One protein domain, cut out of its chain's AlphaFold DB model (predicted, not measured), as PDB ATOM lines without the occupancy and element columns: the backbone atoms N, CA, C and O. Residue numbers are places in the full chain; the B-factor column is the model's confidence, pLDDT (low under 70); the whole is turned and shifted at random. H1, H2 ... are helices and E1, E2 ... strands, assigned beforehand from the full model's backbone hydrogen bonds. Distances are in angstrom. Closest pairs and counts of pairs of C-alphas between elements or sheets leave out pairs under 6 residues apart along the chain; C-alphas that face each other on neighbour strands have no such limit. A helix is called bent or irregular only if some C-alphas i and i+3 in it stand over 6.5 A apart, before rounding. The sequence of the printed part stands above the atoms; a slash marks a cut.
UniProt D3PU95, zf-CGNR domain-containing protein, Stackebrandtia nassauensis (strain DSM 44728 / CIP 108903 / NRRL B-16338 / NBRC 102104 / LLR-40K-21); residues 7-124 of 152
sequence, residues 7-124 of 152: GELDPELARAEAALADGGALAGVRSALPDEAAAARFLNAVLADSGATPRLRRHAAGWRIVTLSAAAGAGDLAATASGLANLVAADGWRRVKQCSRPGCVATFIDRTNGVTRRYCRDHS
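This is residues 7 to 124 of the 152 residues of the protein "zf-CGNR domain-containing protein" of Stackebrandtia nassauensis (strain DSM 44728 / CIP 108903 / NRRL B-16338 / NBRC 102104 / LLR-40K-21) (UniProt D3PU95). The helix H4 makes the middle of a small body, with H1 crossing it and H3, second half of the helical hairpin H2 and H3, side by side with it; two separate strand hairpins pack on these helices. The longer hairpin, E1 and E2, packs on H4 and H3, while the short one, E3 and E4, packs on H1 towards the other end of the longest axis, where the small helix H5 lies. The printed part has 118 residues, with five named helices and four named strands in the order H1 H2 H3 E1 E2 H4 E3 E4 H5, and its class is mixed, helices and strands. Both two-stranded sheets are antiparallel. The whole is compact, with a radius of gyration of the C-alphas of 13.5 A and spans of 41 by 31 by 26 A.

E1 is residues 55 to 59, 12.6 A long, and begins at C-alpha 55 at (105.239, 165.726, 146.957); E2 is residues 62 to 66, 12.9 A. H4, residues 76 to 95, measures 21.9 A from C-alpha 76 at (96.923, 179.866, 150.643); it has a kink of 88 degrees near residue 89 and is irregular, with C-alphas 90 and 93 9.5 A apart. H1 is residues 12 to 22, 15.6 A, H2 residues 27 to 32, 8.6 A, and H3 residues 36 to 49, 19.9 A. E3 is residues 96 to 98, 7.1 A, E4 residues 107 to 109, 7.2 A, and H5 residues 121 to 124, 5.0 A, ending at C-alpha 124 at (106.625, 179.628, 175.173).

In the hairpin E1 and E2, N 57 and O 64 are 2.9 A apart, within hydrogen-bond range. The closest C-alphas of E2 and H4 are those of Arg 64 and Ala 89, 4.7 A; those of E1 and H3 are Asn 44 and Arg 55, 5.8 A. H3 and H4 touch at Leu 47 and Ala 81, their closest C-alphas at 6.0 A, with a shallow tilt of 19 degrees, opposite ways. With residues 79 to 87 alone, H4 touches H1, about perpendicular at 89 degrees; their closest C-alphas are those of Glu 12 and Gly 83, 4.7 A. H2 and H3 form a helical hairpin, a shallow tilt of 26 degrees, opposite ways, with C-alphas 29 and 39 closest at 4.4 A. H1 and H2 touch only at the corner by their link, C-alphas 20 and 30 being closest at 6.3 A. The closest C-alphas of H1 and E4 are those of Ala 21 and Thr 107, 5.1 A. In the hairpin E3 and E4, N 108 and O 97 are 2.8 A apart, within hydrogen-bond range. H5 touches no helix. In H1, H2 and H3 every O i to N i+4 pair is within hydrogen-bond range, in H4 13 of 16, and H5 is too short for such a pair.

The two C-alphas farthest apart, those of Ser 69 and Pro 102, are 42.8 A apart. The printed part has no cut, and the link from E4 to H5, 11 residues, is long. The mean pLDDT of the printed part is 82.2; residues 67 to 74 are under 70.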
ATOM      1  N   GLY A   7     114.131 181.836 156.738       79.19
ATOM      2  CA  GLY A   7     113.791 183.042 155.991       79.19
ATOM      3  C   GLY A   7     113.346 182.721 154.568       79.19
ATOM      4  O   GLY A   7     112.385 183.313 154.094       79.19
ATOM      5  N   GLU A   8     113.970 181.729 153.926       78.19
ATOM      6  CA  GLU A   8     113.568 181.250 152.593       78.19
ATOM      7  C   GLU A   8     112.243 180.470 152.597       78.19
ATOM      8  O   GLU A   8     111.604 180.317 151.558       78.19
ATOM      9  N   LEU A   9     111.835 179.948 153.758       79.94
ATOM     10  CA  LEU A   9     110.608 179.159 153.918       79.94
ATOM     11  C   LEU A   9     109.419 179.981 154.429       79.94
ATOM     12  O   LEU A   9     108.294 179.477 154.451       79.94
ATOM     13  N   ASP A  10     109.656 181.197 154.916       77.94
ATOM     14  CA  ASP A  10     108.606 182.114 155.340       77.94
ATOM     15  C   ASP A  10     108.133 182.964 154.141       77.94
ATOM     16  O   ASP A  10     108.942 183.347 153.296       77.94
ATOM     17  N   PRO A  11     106.836 183.319 154.072       82.44
ATOM     18  CA  PRO A  11     105.810 183.186 155.116       82.44
ATOM     19  C   PRO A  11     105.091 181.825 155.186       82.44
ATOM     20  O   PRO A  11     104.301 181.595 156.106       82.44
ATOM     21  N   GLU A  12     105.319 180.918 154.242       83.44
ATOM     22  CA  GLU A  12     104.614 179.635 154.121       83.44
ATOM     23  C   GLU A  12     104.757 178.779 155.380       83.44
ATOM     24  O   GLU A  12     103.790 178.179 155.858       83.44
ATOM     25  N   LEU A  13     105.952 178.768 155.965       82.75
ATOM     26  CA  LEU A  13     106.238 178.026 157.181       82.75
ATOM     27  C   LEU A  13     105.519 178.596 158.408       82.75
ATOM     28  O   LEU A  13     105.132 177.843 159.306       82.75
ATOM     29  N   ALA A  14     105.330 179.916 158.479       85.19
ATOM     30  CA  ALA A  14     104.549 180.544 159.544       85.19
ATOM     31  C   ALA A  14     103.070 180.150 159.448       85.19
ATOM     32  O   ALA A  14     102.459 179.806 160.461       85.19
ATOM     33  N   ARG A  15     102.520 180.110 158.228       83.88
ATOM     34  CA  ARG A  15     101.153 179.624 157.981       83.88
ATOM     35  C   ARG A  15     101.007 178.144 158.341       83.88
ATOM     36  O   ARG A  15     100.013 177.757 158.951       83.88
ATOM     37  N   ALA A  16     102.014 177.326 158.031       85.19
ATOM     38  CA  ALA A  16     102.024 175.909 158.393       85.19
ATOM     39  C   ALA A  16     102.004 175.693 159.912       85.19
ATOM     40  O   ALA A  16     101.247 174.856 160.399       85.19
ATOM     41  N   GLU A  17     102.801 176.462 160.665       87.00
ATOM     42  CA  GLU A  17     102.796 176.412 162.134       87.00
ATOM     43  C   GLU A  17     101.407 176.759 162.693       87.00
ATOM     44  O   GLU A  17     100.910 176.037 163.555       87.00
ATOM     45  N   ALA A  18     100.754 177.803 162.169       85.38
ATOM     46  CA  ALA A  18      99.402 178.187 162.586       85.38
ATOM     47  C   ALA A  18      98.367 177.086 162.286       85.38
ATOM     48  O   ALA A  18      97.626 176.664 163.171       85.38
ATOM     49  N   ALA A  19      98.378 176.525 161.072       85.06
ATOM     50  CA  ALA A  19      97.454 175.455 160.691       85.06
ATOM     51  C   ALA A  19      97.632 174.168 161.527       85.06
ATOM     52  O   ALA A  19      96.653 173.462 161.789       85.06
ATOM     53  N   LEU A  20      98.863 173.866 161.960       85.00
ATOM     54  CA  LEU A  20      99.169 172.762 162.880       85.00
ATOM     55  C   LEU A  20      98.677 173.030 164.311       85.00
ATOM     56  O   LEU A  20      98.244 172.094 164.995       85.00
ATOM     57  N   ALA A  21      98.744 174.282 164.766       84.75
ATOM     58  CA  ALA A  21      98.274 174.680 166.087       84.75
ATOM     59  C   ALA A  21      96.742 174.592 166.177       84.75
ATOM     60  O   ALA A  21      96.221 173.888 167.046       84.75
ATOM     61  N   ASP A  22      96.041 175.197 165.217       80.69
ATOM     62  CA  ASP A  22      94.584 175.373 165.265       80.69
ATOM     63  C   ASP A  22      93.806 174.120 164.838       80.69
ATOM     64  O   ASP A  22      92.604 174.009 165.067       80.69
ATOM     65  N   GLY A  23      94.480 173.124 164.249       71.31
ATOM     66  CA  GLY A  23      93.813 171.919 163.756       71.31
ATOM     67  C   GLY A  23      92.947 172.179 162.528       71.31
ATOM     68  O   GLY A  23      91.906 171.547 162.374       71.31
ATOM     69  N   GLY A  24      93.374 173.106 161.670       78.38
ATOM     70  CA  GLY A  24      92.745 173.364 160.380       78.38
ATOM     71  C   GLY A  24      93.127 172.302 159.349       78.38
ATOM     72  O   GLY A  24      93.150 171.103 159.625       78.38
ATOM     73  N   ALA A  25      93.504 172.737 158.150       79.56
ATOM     74  CA  ALA A  25      93.797 171.834 157.035       79.56
ATOM     75  C   ALA A  25      94.946 170.829 157.283       79.56
ATOM     76  O   ALA A  25      95.080 169.857 156.547       79.56
ATOM     77  N   LEU A  26      95.761 171.021 158.330       85.12
ATOM     78  CA  LEU A  26      96.831 170.099 158.734       85.12
ATOM     79  C   LEU A  26      96.478 169.236 159.962       85.12
ATOM     80  O   LEU A  26      97.355 168.568 160.512       85.12
ATOM     81  N   ALA A  27      95.209 169.185 160.382       86.69
ATOM     82  CA  ALA A  27      94.770 168.351 161.505       86.69
ATOM     83  C   ALA A  27      95.134 166.870 161.335       86.69
ATOM     84  O   ALA A  27      95.608 166.246 162.281       86.69
ATOM     85  N   GLY A  28      94.971 166.323 160.124       86.69
ATOM     86  CA  GLY A  28      95.339 164.935 159.825       86.69
ATOM     87  C   GLY A  28      96.837 164.673 160.005       86.69
ATOM     88  O   GLY A  28      97.222 163.651 160.567       86.69
ATOM     89  N   VAL A  29      97.686 165.634 159.623       87.50
ATOM     90  CA  VAL A  29      99.141 165.560 159.838       87.50
ATOM     91  C   VAL A  29      99.460 165.543 161.332       87.50
ATOM     92  O   VAL A  29     100.227 164.696 161.785       87.50
ATOM     93  N   ARG A  30      98.832 166.435 162.111       88.00
ATOM     94  CA  ARG A  30      98.977 166.488 163.573       88.00
ATOM     95  C   ARG A  30      98.596 165.163 164.234       88.00
ATOM     96  O   ARG A  30      99.361 164.657 165.046       88.00
ATOM     97  N   SER A  31      97.427 164.622 163.898       87.62
ATOM     98  CA  SER A  31      96.903 163.395 164.509       87.62
ATOM     99  C   SER A  31      97.693 162.144 164.132       87.62
ATOM    100  O   SER A  31      97.680 161.172 164.877       87.62
ATOM    101  N   ALA A  32      98.370 162.158 162.984       89.62
ATOM    102  CA  ALA A  32      99.195 161.044 162.540       89.62
ATOM    103  C   ALA A  32     100.555 160.977 163.246       89.62
ATOM    104  O   ALA A  32     101.139 159.901 163.334       89.62
ATOM    105  N   LEU A  33     101.078 162.093 163.759       86.31
ATOM    106  CA  LEU A  33     102.341 162.078 164.495       86.31
ATOM    107  C   LEU A  33     102.195 161.304 165.822       86.31
ATOM    108  O   LEU A  33     101.203 161.491 166.528       86.31
ATOM    109  N   PRO A  34     103.184 160.465 166.194       86.69
ATOM    110  CA  PRO A  34     104.556 160.425 165.669       86.69
ATOM    111  C   PRO A  34     104.797 159.490 164.464       86.69
ATOM    112  O   PRO A  34     105.951 159.303 164.081       86.69
ATOM    113  N   ASP A  35     103.767 158.907 163.839       89.31
ATOM    114  CA  ASP A  35     103.939 158.141 162.596       89.31
ATOM    115  C   ASP A  35     104.215 159.092 161.417       89.31
ATOM    116  O   ASP A  35     103.313 159.600 160.746       89.31
ATOM    117  N   GLU A  36     105.501 159.317 161.147       90.44
ATOM    118  CA  GLU A  36     105.980 160.152 160.044       90.44
ATOM    119  C   GLU A  36     105.444 159.711 158.671       90.44
ATOM    120  O   GLU A  36     105.214 160.541 157.790       90.44
ATOM    121  N   ALA A  37     105.246 158.405 158.461       88.06
ATOM    122  CA  ALA A  37     104.769 157.880 157.187       88.06
ATOM    123  C   ALA A  37     103.271 158.139 157.000       88.06
ATOM    124  O   ALA A  37     102.825 158.415 155.884       88.06
ATOM    125  N   ALA A  38     102.477 158.062 158.069       88.88
ATOM    126  CA  ALA A  38     101.087 158.507 158.050       88.88
ATOM    127  C   ALA A  38     100.987 160.036 157.900       88.88
ATOM    128  O   ALA A  38     100.232 160.513 157.052       88.88
ATOM    129  N   ALA A  39     101.805 160.804 158.624       90.19
ATOM    130  CA  ALA A  39     101.829 162.265 158.543       90.19
ATOM    131  C   ALA A  39     102.168 162.761 157.128       90.19
ATOM    132  O   ALA A  39     101.487 163.635 156.589       90.19
ATOM    133  N   ALA A  40     103.156 162.146 156.471       89.62
ATOM    134  CA  ALA A  40     103.500 162.459 155.087       89.62
ATOM    135  C   ALA A  40     102.395 162.089 154.088       89.62
ATOM    136  O   ALA A  40     102.217 162.791 153.094       89.62
ATOM    137  N   ARG A  41     101.635 161.013 154.341       89.69
ATOM    138  CA  ARG A  41     100.468 160.654 153.520       89.69
ATOM    139  C   ARG A  41      99.385 161.729 153.603       89.69
ATOM    140  O   ARG A  41      98.918 162.170 152.558       89.69
ATOM    141  N   PHE A  42      99.055 162.204 154.807       91.19
ATOM    142  CA  PHE A  42      98.116 163.317 154.979       91.19
ATOM    143  C   PHE A  42      98.615 164.602 154.322       91.19
ATOM    144  O   PHE A  42      97.860 165.258 153.613       91.19
ATOM    145  N   LEU A  43      99.895 164.938 154.496       88.00
ATOM    146  CA  LEU A  43     100.470 166.133 153.883       88.00
ATOM    147  C   LEU A  43     100.426 166.061 152.348       88.00
ATOM    148  O   LEU A  43     100.034 167.025 151.699       88.00
ATOM    149  N   ASN A  44     100.745 164.905 151.760       88.38
ATOM    150  CA  ASN A  44     100.632 164.694 150.317       88.38
ATOM    151  C   ASN A  44      99.188 164.770 149.805       88.38
ATOM    152  O   ASN A  44      98.991 165.236 148.685       88.38
ATOM    153  N   ALA A  45      98.202 164.336 150.596       88.25
ATOM    154  CA  ALA A  45      96.790 164.484 150.252       88.25
ATOM    155  C   ALA A  45      96.386 165.967 150.214       88.25
ATOM    156  O   ALA A  45      95.895 166.435 149.196       88.25
ATOM    157  N   VAL A  46      96.734 166.742 151.250       86.50
ATOM    158  CA  VAL A  46      96.482 168.196 151.285       86.50
ATOM    159  C   VAL A  46      97.162 168.915 150.114       86.50
ATOM    160  O   VAL A  46      96.585 169.809 149.496       86.50
ATOM    161  N   LEU A  47      98.389 168.516 149.772       84.62
ATOM    162  CA  LEU A  47      99.111 169.049 148.617       84.62
ATOM    163  C   LEU A  47      98.436 168.686 147.283       84.62
ATOM    164  O   LEU A  47      98.465 169.486 146.352       84.62
ATOM    165  N   ALA A  48      97.830 167.503 147.170       83.50
ATOM    166  CA  ALA A  48      97.074 167.098 145.986       83.50
ATOM    167  C   ALA A  48      95.769 167.876 145.835       83.50
ATOM    168  O   ALA A  48      95.526 168.429 144.763       83.50
ATOM    169  N   ASP A  49      95.002 167.993 146.913       82.12
ATOM    170  CA  ASP A  49      93.698 168.658 146.903       82.12
ATOM    171  C   ASP A  49      93.818 170.168 146.665       82.12
ATOM    172  O   ASP A  49      92.961 170.782 146.037       82.12
ATOM    173  N   SER A  50      94.914 170.776 147.125       79.19
ATOM    174  CA  SER A  50      95.191 172.205 146.928       79.19
ATOM    175  C   SER A  50      95.830 172.542 145.576       79.19
ATOM    176  O   SER A  50      96.087 173.714 145.301       79.19
ATOM    177  N   GLY A  51      96.122 171.540 144.738       70.62
ATOM    178  CA  GLY A  51      96.826 171.734 143.466       70.62
ATOM    179  C   GLY A  51      98.304 172.111 143.622       70.62
ATOM    180  O   GLY A  51      98.958 172.470 142.643       70.62
ATOM    181  N   ALA A  52      98.857 172.018 144.836       73.88
ATOM    182  CA  ALA A  52     100.279 172.202 145.065       73.88
ATOM    183  C   ALA A  52     101.062 171.111 144.323       73.88
ATOM    184  O   ALA A  52     100.628 169.960 144.236       73.88
ATOM    185  N   THR A  53     102.241 171.439 143.808       70.19
ATOM    186  CA  THR A  53     103.080 170.485 143.076       70.19
ATOM    187  C   THR A  53     104.103 169.698 143.902       70.19
ATOM    188  O   THR A  53     104.434 168.590 143.466       70.19
ATOM    189  N   PRO A  54     104.607 170.152 145.073       76.12
ATOM    190  CA  PRO A  54     105.581 169.355 145.801       76.12
ATOM    191  C   PRO A  54     104.921 168.104 146.373       76.12
ATOM    192  O   PRO A  54     103.799 168.135 146.880       76.12
ATOM    193  N   ARG A  55     105.623 166.975 146.288       80.56
ATOM    194  CA  ARG A  55     105.239 165.726 146.957       80.56
ATOM    195  C   ARG A  55     106.404 165.217 147.786       80.56
ATOM    196  O   ARG A  55     107.538 165.173 147.313       80.56
ATOM    197  N   LEU A  56     106.117 164.794 149.011       83.56
ATOM    198  CA  LEU A  56     107.089 164.148 149.882       83.56
ATOM    199  C   LEU A  56     107.208 162.667 149.542       83.56
ATOM    200  O   LEU A  56     106.215 161.934 149.521       83.56
ATOM    201  N   ARG A  57     108.442 162.204 149.358       84.62
ATOM    202  CA  ARG A  57     108.776 160.781 149.322       84.62
ATOM    203  C   ARG A  57     109.816 160.446 150.377       84.62
ATOM    204  O   ARG A  57     110.760 161.201 150.611       84.62
ATOM    205  N   ARG A  58     109.639 159.282 150.999       83.75
ATOM    206  CA  ARG A  58     110.610 158.711 151.928       83.75
ATOM    207  C   ARG A  58     111.727 158.030 151.135       83.75
ATOM    208  O   ARG A  58     111.446 157.239 150.238       83.75
ATOM    209  N   HIS A  59     112.973 158.334 151.476       78.38
ATOM    210  CA  HIS A  59     114.188 157.743 150.919       78.38
ATOM    211  C   HIS A  59     115.078 157.192 152.049       78.38
ATOM    212  O   HIS A  59     114.872 157.514 153.218       78.38
ATOM    213  N   ALA A  60     116.098 156.391 151.717       73.75
ATOM    214  CA  ALA A  60     116.990 155.754 152.699       73.75
ATOM    215  C   ALA A  60     117.722 156.750 153.624       73.75
ATOM    216  O   ALA A  60     118.039 156.419 154.761       73.75
ATOM    217  N   ALA A  61     117.956 157.978 153.151       73.00
ATOM    218  CA  ALA A  61     118.658 159.038 153.878       73.00
ATOM    219  C   ALA A  61     117.723 160.104 154.490       73.00
ATOM    220  O   ALA A  61     118.208 161.120 154.980       73.00
ATOM    221  N   GLY A  62     116.398 159.916 154.423       81.56
ATOM    222  CA  GLY A  62     115.413 160.875 154.935       81.56
ATOM    223  C   GLY A  62     114.302 161.201 153.938       81.56
ATOM    224  O   GLY A  62     113.994 160.420 153.039       81.56
ATOM    225  N   TRP A  63     113.680 162.363 154.106       84.25
ATOM    226  CA  TRP A  63     112.582 162.824 153.262       84.25
ATOM    227  C   TRP A  63     113.106 163.675 152.105       84.25
ATOM    228  O   TRP A  63     114.052 164.440 152.258       84.25
ATOM    229  N   ARG A  64     112.509 163.528 150.923       80.31
ATOM    230  CA  ARG A  64     112.835 164.333 149.742       80.31
ATOM    231  C   ARG A  64     111.554 164.883 149.141       80.31
ATOM    232  O   ARG A  64     110.542 164.184 149.086       80.31
ATOM    233  N   ILE A  65     111.626 166.118 148.663       78.62
ATOM    234  CA  ILE A  65     110.619 166.661 147.763       78.62
ATOM    235  C   ILE A  65     110.893 166.145 146.355       78.62
ATOM    236  O   ILE A  65     112.027 166.148 145.881       78.62
ATOM    237  N   VAL A  66     109.827 165.735 145.688       72.50
ATOM    238  CA  VAL A  66     109.788 165.519 144.248       72.50
ATOM    239  C   VAL A  66     108.802 166.552 143.710       72.50
ATOM    240  O   VAL A  66     107.609 166.450 143.996       72.50
ATOM    241  N   THR A  67     109.287 167.577 143.005       64.06
ATOM    242  CA  THR A  67     108.439 168.638 142.429       64.06
ATOM    243  C   THR A  67     108.592 168.687 140.912       64.06
ATOM    244  O   THR A  67     109.709 168.709 140.401       64.06
ATOM    245  N   LEU A  68     107.456 168.765 140.215       52.88
ATOM    246  CA  LEU A  68     107.315 169.327 138.867       52.88
ATOM    247  C   LEU A  68     106.896 170.805 139.023       52.88
ATOM    248  O   LEU A  68     106.135 171.110 139.935       52.88
ATOM    249  N   SER A  69     107.451 171.704 138.203       46.03
ATOM    250  CA  SER A  69     107.397 173.186 138.263       46.03
ATOM    251  C   SER A  69     106.269 173.834 139.087       46.03
ATOM    252  O   SER A  69     105.096 173.515 138.909       46.03
ATOM    253  N   ALA A  70     106.619 174.817 139.922       47.25
ATOM    254  CA  ALA A  70     105.656 175.657 140.632       47.25
ATOM    255  C   ALA A  70     104.688 176.342 139.650       47.25
ATOM    256  O   ALA A  70     105.121 177.035 138.730       47.25
ATOM    257  N   ALA A  71     103.382 176.166 139.850       46.38
ATOM    258  CA  ALA A  71     102.396 177.019 139.203       46.38
ATOM    259  C   ALA A  71     102.454 178.406 139.857       46.38
ATOM    260  O   ALA A  71     102.394 178.523 141.084       46.38
ATOM    261  N   ALA A  72     102.569 179.460 139.049       46.47
ATOM    262  CA  ALA A  72     102.343 180.816 139.527       46.47
ATOM    263  C   ALA A  72     100.875 180.925 139.988       46.47
ATOM    264  O   ALA A  72      99.970 180.661 139.201       46.47
ATOM    265  N   GLY A  73     100.648 181.275 141.260       54.88
ATOM    266  CA  GLY A  73      99.298 181.431 141.826       54.88
ATOM    267  C   GLY A  73      98.791 180.266 142.684       54.88
ATOM    268  O   GLY A  73      97.602 179.958 142.655       54.88
ATOM    269  N   ALA A  74      99.659 179.610 143.459       61.66
ATOM    270  CA  ALA A  74      99.218 178.654 144.473       61.66
ATOM    271  C   ALA A  74      98.338 179.352 145.536       61.66
ATOM    272  O   ALA A  74      98.744 180.360 146.109       61.66
ATOM    273  N   GLY A  75      97.142 178.814 145.807       71.06
ATOM    274  CA  GLY A  75      96.273 179.319 146.876       71.06
ATOM    275  C   GLY A  75      96.891 179.142 148.270       71.06
ATOM    276  O   GLY A  75      97.814 178.345 148.453       71.06
ATOM    277  N   ASP A  76      96.358 179.836 149.280       79.12
ATOM    278  CA  ASP A  76      96.923 179.866 150.643       79.12
ATOM    279  C   ASP A  76      97.173 178.475 151.245       79.12
ATOM    280  O   ASP A  76      98.179 178.252 151.925       79.12
ATOM    281  N   LEU A  77      96.294 177.510 150.962       80.25
ATOM    282  CA  LEU A  77      96.455 176.131 151.420       80.25
ATOM    283  C   LEU A  77      97.643 175.422 150.747       80.25
ATOM    284  O   LEU A  77      98.411 174.733 151.421       80.25
ATOM    285  N   ALA A  78      97.823 175.623 149.442       80.94
ATOM    286  CA  ALA A  78      98.942 175.063 148.692       80.94
ATOM    287  C   ALA A  78     100.274 175.650 149.171       80.94
ATOM    288  O   ALA A  78     101.238 174.908 149.365       80.94
ATOM    289  N   ALA A  79     100.312 176.960 149.429       79.88
ATOM    290  CA  ALA A  79     101.471 177.646 149.990       79.88
ATOM    291  C   ALA A  79     101.815 177.094 151.389       79.88
ATOM    292  O   ALA A  79     102.939 176.656 151.639       79.88
ATOM    293  N   THR A  80     100.812 176.991 152.268       84.12
ATOM    294  CA  THR A  80     100.931 176.434 153.630       84.12
ATOM    295  C   THR A  80     101.493 175.010 153.629       84.12
ATOM    296  O   THR A  80     102.461 174.706 154.327       84.12
ATOM    297  N   ALA A  81     100.910 174.119 152.827       83.88
ATOM    298  CA  ALA A  81     101.339 172.729 152.765       83.88
ATOM    299  C   ALA A  81     102.735 172.581 152.126       83.88
ATOM    300  O   ALA A  81     103.528 171.737 152.552       83.88
ATOM    301  N   SER A  82     103.070 173.437 151.153       83.31
ATOM    302  CA  SER A  82     104.392 173.455 150.515       83.31
ATOM    303  C   SER A  82     105.492 173.873 151.490       83.31
ATOM    304  O   SER A  82     106.543 173.235 151.524       83.31
ATOM    305  N   GLY A  83     105.254 174.884 152.332       84.44
ATOM    306  CA  GLY A  83     106.210 175.299 153.368       84.44
ATOM    307  C   GLY A  83     106.553 174.166 154.337       84.44
ATOM    308  O   GLY A  83     107.729 173.905 154.607       84.44
ATOM    309  N   LEU A  84     105.542 173.419 154.795       84.56
ATOM    310  CA  LEU A  84     105.766 172.257 155.660       84.56
ATOM    311  C   LEU A  84     106.535 171.140 154.943       84.56
ATOM    312  O   LEU A  84     107.450 170.559 155.525       84.56
ATOM    313  N   ALA A  85     106.202 170.849 153.684       86.88
ATOM    314  CA  ALA A  85     106.919 169.844 152.904       86.88
ATOM    315  C   ALA A  85     108.403 170.204 152.727       86.88
ATOM    316  O   ALA A  85     109.259 169.329 152.861       86.88
ATOM    317  N   ASN A  86     108.718 171.479 152.477       85.00
ATOM    318  CA  ASN A  86     110.100 171.945 152.336       85.00
ATOM    319  C   ASN A  86     110.886 171.789 153.639       85.00
ATOM    320  O   ASN A  86     112.002 171.270 153.617       85.00
ATOM    321  N   LEU A  87     110.279 172.124 154.781       87.56
ATOM    322  CA  LEU A  87     110.889 171.876 156.089       87.56
ATOM    323  C   LEU A  87     111.191 170.385 156.297       87.56
ATOM    324  O   LEU A  87     112.296 170.027 156.707       87.56
ATOM    325  N   VAL A  88     110.218 169.515 156.011       87.88
ATOM    326  CA  VAL A  88     110.374 168.065 156.184       87.88
ATOM    327  C   VAL A  88     111.448 167.509 155.246       87.88
ATOM    328  O   VAL A  88     112.203 166.629 155.645       87.88
ATOM    329  N   ALA A  89     111.583 168.027 154.027       85.12
ATOM    330  CA  ALA A  89     112.660 167.619 153.128       85.12
ATOM    331  C   ALA A  89     114.043 168.111 153.578       85.12
ATOM    332  O   ALA A  89     115.025 167.390 153.409       85.12
ATOM    333  N   ALA A  90     114.128 169.309 154.160       83.06
ATOM    334  CA  ALA A  90     115.383 169.852 154.672       83.06
ATOM    335  C   ALA A  90     115.849 169.127 155.943       83.06
ATOM    336  O   ALA A  90     117.042 168.881 156.111       83.06
ATOM    337  N   ASP A  91     114.912 168.785 156.834       84.81
ATOM    338  CA  ASP A  91     115.250 168.426 158.212       84.81
ATOM    339  C   ASP A  91     114.446 167.271 158.826       84.81
ATOM    340  O   ASP A  91     114.619 166.929 160.002       84.81
ATOM    341  N   GLY A  92     113.582 166.633 158.044       86.44
ATOM    342  CA  GLY A  92     112.661 165.607 158.520       86.44
ATOM    343  C   GLY A  92     111.598 166.158 159.472       86.44
ATOM    344  O   GLY A  92     111.391 167.364 159.608       86.44
ATOM    345  N   TRP A  93     110.924 165.254 160.180       89.88
ATOM    346  CA  TRP A  93     109.835 165.609 161.095       89.88
ATOM    347  C   TRP A  93     110.306 166.068 162.477       89.88
ATOM    348  O   TRP A  93     109.490 166.497 163.285       89.88
ATOM    349  N   ARG A  94     111.616 166.057 162.763       89.19
ATOM    350  CA  ARG A  94     112.155 166.326 164.113       89.19
ATOM    351  C   ARG A  94     111.828 167.714 164.674       89.19
ATOM    352  O   ARG A  94     111.879 167.924 165.885       89.19
ATOM    353  N   ARG A  95     111.541 168.675 163.792       90.31
ATOM    354  CA  ARG A  95     111.131 170.034 164.167       90.31
ATOM    355  C   ARG A  95     109.628 170.161 164.388       90.31
ATOM    356  O   ARG A  95     109.214 171.151 164.973       90.31
ATOM    357  N   VAL A  96     108.823 169.196 163.955       91.19
ATOM    358  CA  VAL A  96     107.374 169.187 164.172       91.19
ATOM    359  C   VAL A  96     107.106 168.479 165.494       91.19
ATOM    360  O   VAL A  96     107.251 167.265 165.608       91.19
ATOM    361  N   LYS A  97     106.776 169.254 166.528       90.00
ATOM    362  CA  LYS A  97     106.670 168.765 167.908       90.00
ATOM    363  C   LYS A  97     105.307 169.081 168.502       90.00
ATOM    364  O   LYS A  97     104.720 170.119 168.210       90.00
ATOM    365  N   GLN A  98     104.841 168.216 169.395       90.00
ATOM    366  CA  GLN A  98     103.673 168.493 170.228       90.00
ATOM    367  C   GLN A  98     104.079 169.328 171.446       90.00
ATOM    368  O   GLN A  98     105.178 169.174 171.988       90.00
ATOM    369  N   CYS A  99     103.203 170.233 171.874       91.06
ATOM    370  CA  CYS A  99     103.435 171.043 173.062       91.06
ATOM    371  C   CYS A  99     103.529 170.161 174.314       91.06
ATOM    372  O   CYS A  99     102.628 169.387 174.603       91.06
ATOM    373  N   SER A 100     104.588 170.327 175.111       89.06
ATOM    374  CA  SER A 100     104.766 169.566 176.357       89.06
ATOM    375  C   SER A 100     103.900 170.054 177.530       89.06
ATOM    376  O   SER A 100     104.029 169.528 178.633       89.06
ATOM    377  N   ARG A 101     103.045 171.073 177.343       89.75
ATOM    378  CA  ARG A 101     102.141 171.544 178.404       89.75
ATOM    379  C   ARG A 101     101.018 170.512 178.602       89.75
ATOM    380  O   ARG A 101     100.340 170.195 177.625       89.75
ATOM    381  N   PRO A 102     100.752 170.046 179.837       85.88
ATOM    382  CA  PRO A 102      99.619 169.164 180.109       85.88
ATOM    383  C   PRO A 102      98.298 169.771 179.619       85.88
ATOM    384  O   PRO A 102      98.015 170.939 179.883       85.88
ATOM    385  N   GLY A 103      97.504 168.986 178.886       86.00
ATOM    386  CA  GLY A 103      96.224 169.422 178.315       86.00
ATOM    387  C   GLY A 103      96.325 170.232 177.017       86.00
ATOM    388  O   GLY A 103      95.295 170.558 176.433       86.00
ATOM    389  N   CYS A 104      97.529 170.541 176.525       88.62
ATOM    390  CA  CYS A 104      97.705 171.182 175.226       88.62
ATOM    391  C   CYS A 104      97.971 170.141 174.135       88.62
ATOM    392  O   CYS A 104      98.924 169.373 174.224       88.62
ATOM    393  N   VAL A 105      97.166 170.166 173.073       85.69
ATOM    394  CA  VAL A 105      97.324 169.292 171.894       85.69
ATOM    395  C   VAL A 105      97.923 170.020 170.686       85.69
ATOM    396  O   VAL A 105      97.979 169.476 169.584       85.69
ATOM    397  N   ALA A 106      98.363 171.269 170.869       87.31
ATOM    398  CA  ALA A 106      98.925 172.069 169.790       87.31
ATOM    399  C   ALA A 106     100.235 171.453 169.287       87.31
ATOM    400  O   ALA A 106     101.124 171.105 170.072       87.31
ATOM    401  N   THR A 107     100.369 171.366 167.966       90.62
ATOM    402  CA  THR A 107     101.631 171.032 167.302       90.62
ATOM    403  C   THR A 107     102.289 172.313 166.815       90.62
ATOM    404  O   THR A 107     101.616 173.209 166.319       90.62
ATOM    405  N   PHE A 108     103.602 172.419 166.991       90.38
ATOM    406  CA  PHE A 108     104.381 173.596 166.629       90.38
ATOM    407  C   PHE A 108     105.651 173.201 165.877       90.38
ATOM    408  O   PHE A 108     106.083 172.046 165.897       90.38
ATOM    409  N   ILE A 109     106.264 174.197 165.239       90.81
ATOM    410  CA  ILE A 109     107.539 174.051 164.540       90.81
ATOM    411  C   ILE A 109     108.664 174.614 165.418       90.81
ATOM    412  O   ILE A 109     108.657 175.778 165.833       90.81
ATOM    413  N   ASP A 110     109.647 173.775 165.729       90.25
ATOM    414  CA  ASP A 110     110.849 174.150 166.458       90.25
ATOM    415  C   ASP A 110     111.868 174.817 165.526       90.25
ATOM    416  O   ASP A 110     112.657 174.163 164.836       90.25
ATOM    417  N   ARG A 111     111.844 176.151 165.539       88.00
ATOM    418  CA  ARG A 111     112.760 177.015 164.786       88.00
ATOM    419  C   ARG A 111     114.087 177.284 165.515       88.00
ATOM    420  O   ARG A 111     114.886 178.081 165.045       88.00
ATOM    421  N   THR A 112     114.349 176.655 166.668       84.62
ATOM    422  CA  THR A 112     115.639 176.811 167.363       84.62
ATOM    423  C   THR A 112     116.736 176.018 166.654       84.62
ATOM    424  O   THR A 112     116.504 174.903 166.180       84.62
ATOM    425  N   ASN A 113     117.960 176.548 166.619       82.56
ATOM    426  CA  ASN A 113     119.089 175.867 165.970       82.56
ATOM    427  C   ASN A 113     119.314 174.459 166.547       82.56
ATOM    428  O   ASN A 113     119.471 173.501 165.794       82.56
ATOM    429  N   GLY A 114     119.251 174.335 167.878       85.38
ATOM    430  CA  GLY A 114     119.470 173.084 168.608       85.38
ATOM    431  C   GLY A 114     118.246 172.177 168.758       85.38
ATOM    432  O   GLY A 114     118.349 171.161 169.437       85.38
ATOM    433  N   VAL A 115     117.093 172.525 168.172       87.38
ATOM    434  CA  VAL A 115     115.847 171.747 168.304       87.38
ATOM    435  C   VAL A 115     115.483 171.526 169.789       87.38
ATOM    436  O   VAL A 115     115.138 170.423 170.218       87.38
ATOM    437  N   THR A 116     115.586 172.579 170.606       87.50
ATOM    438  CA  THR A 116     115.427 172.523 172.071       87.50
ATOM    439  C   THR A 116     114.067 173.007 172.573       87.50
ATOM    440  O   THR A 116     113.734 172.798 173.742       87.50
ATOM    441  N   ARG A 117     113.243 173.620 171.716       88.69
ATOM    442  CA  ARG A 117     111.926 174.146 172.094       88.69
ATOM    443  C   ARG A 117     110.972 173.000 172.443       88.69
ATOM    444  O   ARG A 117     110.892 172.000 171.726       88.69
ATOM    445  N   ARG A 118     110.226 173.169 173.540       89.38
ATOM    446  CA  ARG A 118     109.238 172.193 174.054       89.38
ATOM    447  C   ARG A 118     107.789 172.699 174.055       89.38
ATOM    448  O   ARG A 118     106.857 171.910 174.172       89.38
ATOM    449  N   TYR A 119     107.583 174.007 173.916       89.62
ATOM    450  CA  TYR A 119     106.273 174.645 174.073       89.62
ATOM    451  C   TYR A 119     105.862 175.427 172.817       89.62
ATOM    452  O   TYR A 119     106.715 176.047 172.172       89.62
ATOM    453  N   CYS A 120     104.562 175.422 172.485       89.19
ATOM    454  CA  CYS A 120     103.992 176.227 171.393       89.19
ATOM    455  C   CYS A 120     104.097 177.734 171.698       89.19
ATOM    456  O   CYS A 120     104.535 178.113 172.780       89.19
ATOM    457  N   ARG A 121     103.747 178.618 170.751       83.06
ATOM    458  CA  ARG A 121     103.962 180.072 170.922       83.06
ATOM    459  C   ARG A 121     103.233 180.616 172.153       83.06
ATOM    460  O   ARG A 121     103.859 181.315 172.948       83.06
ATOM    461  N   ASP A 122     102.007 180.159 172.376       84.19
ATOM    462  CA  ASP A 122     101.158 180.563 173.505       84.19
ATOM    463  C   ASP A 122     101.730 180.141 174.864       84.19
ATOM    464  O   ASP A 122     101.577 180.843 175.860       84.19
ATOM    465  N   HIS A 123     102.452 179.018 174.904       83.00
ATOM    466  CA  HIS A 123     103.070 178.483 176.122       83.00
ATOM    467  C   HIS A 123     104.561 178.804 176.244       83.00
ATOM    468  O   HIS A 123     105.144 178.612 177.302       83.00
ATOM    469  N   SER A 124     105.196 179.298 175.180       72.62
ATOM    470  CA  SER A 124     106.625 179.628 175.173       72.62
ATOM    471  C   SER A 124     106.953 180.940 175.882       72.62
ATOM    472  O   SER A 124     108.103 181.148 176.251       72.62
TER     473      SER A 124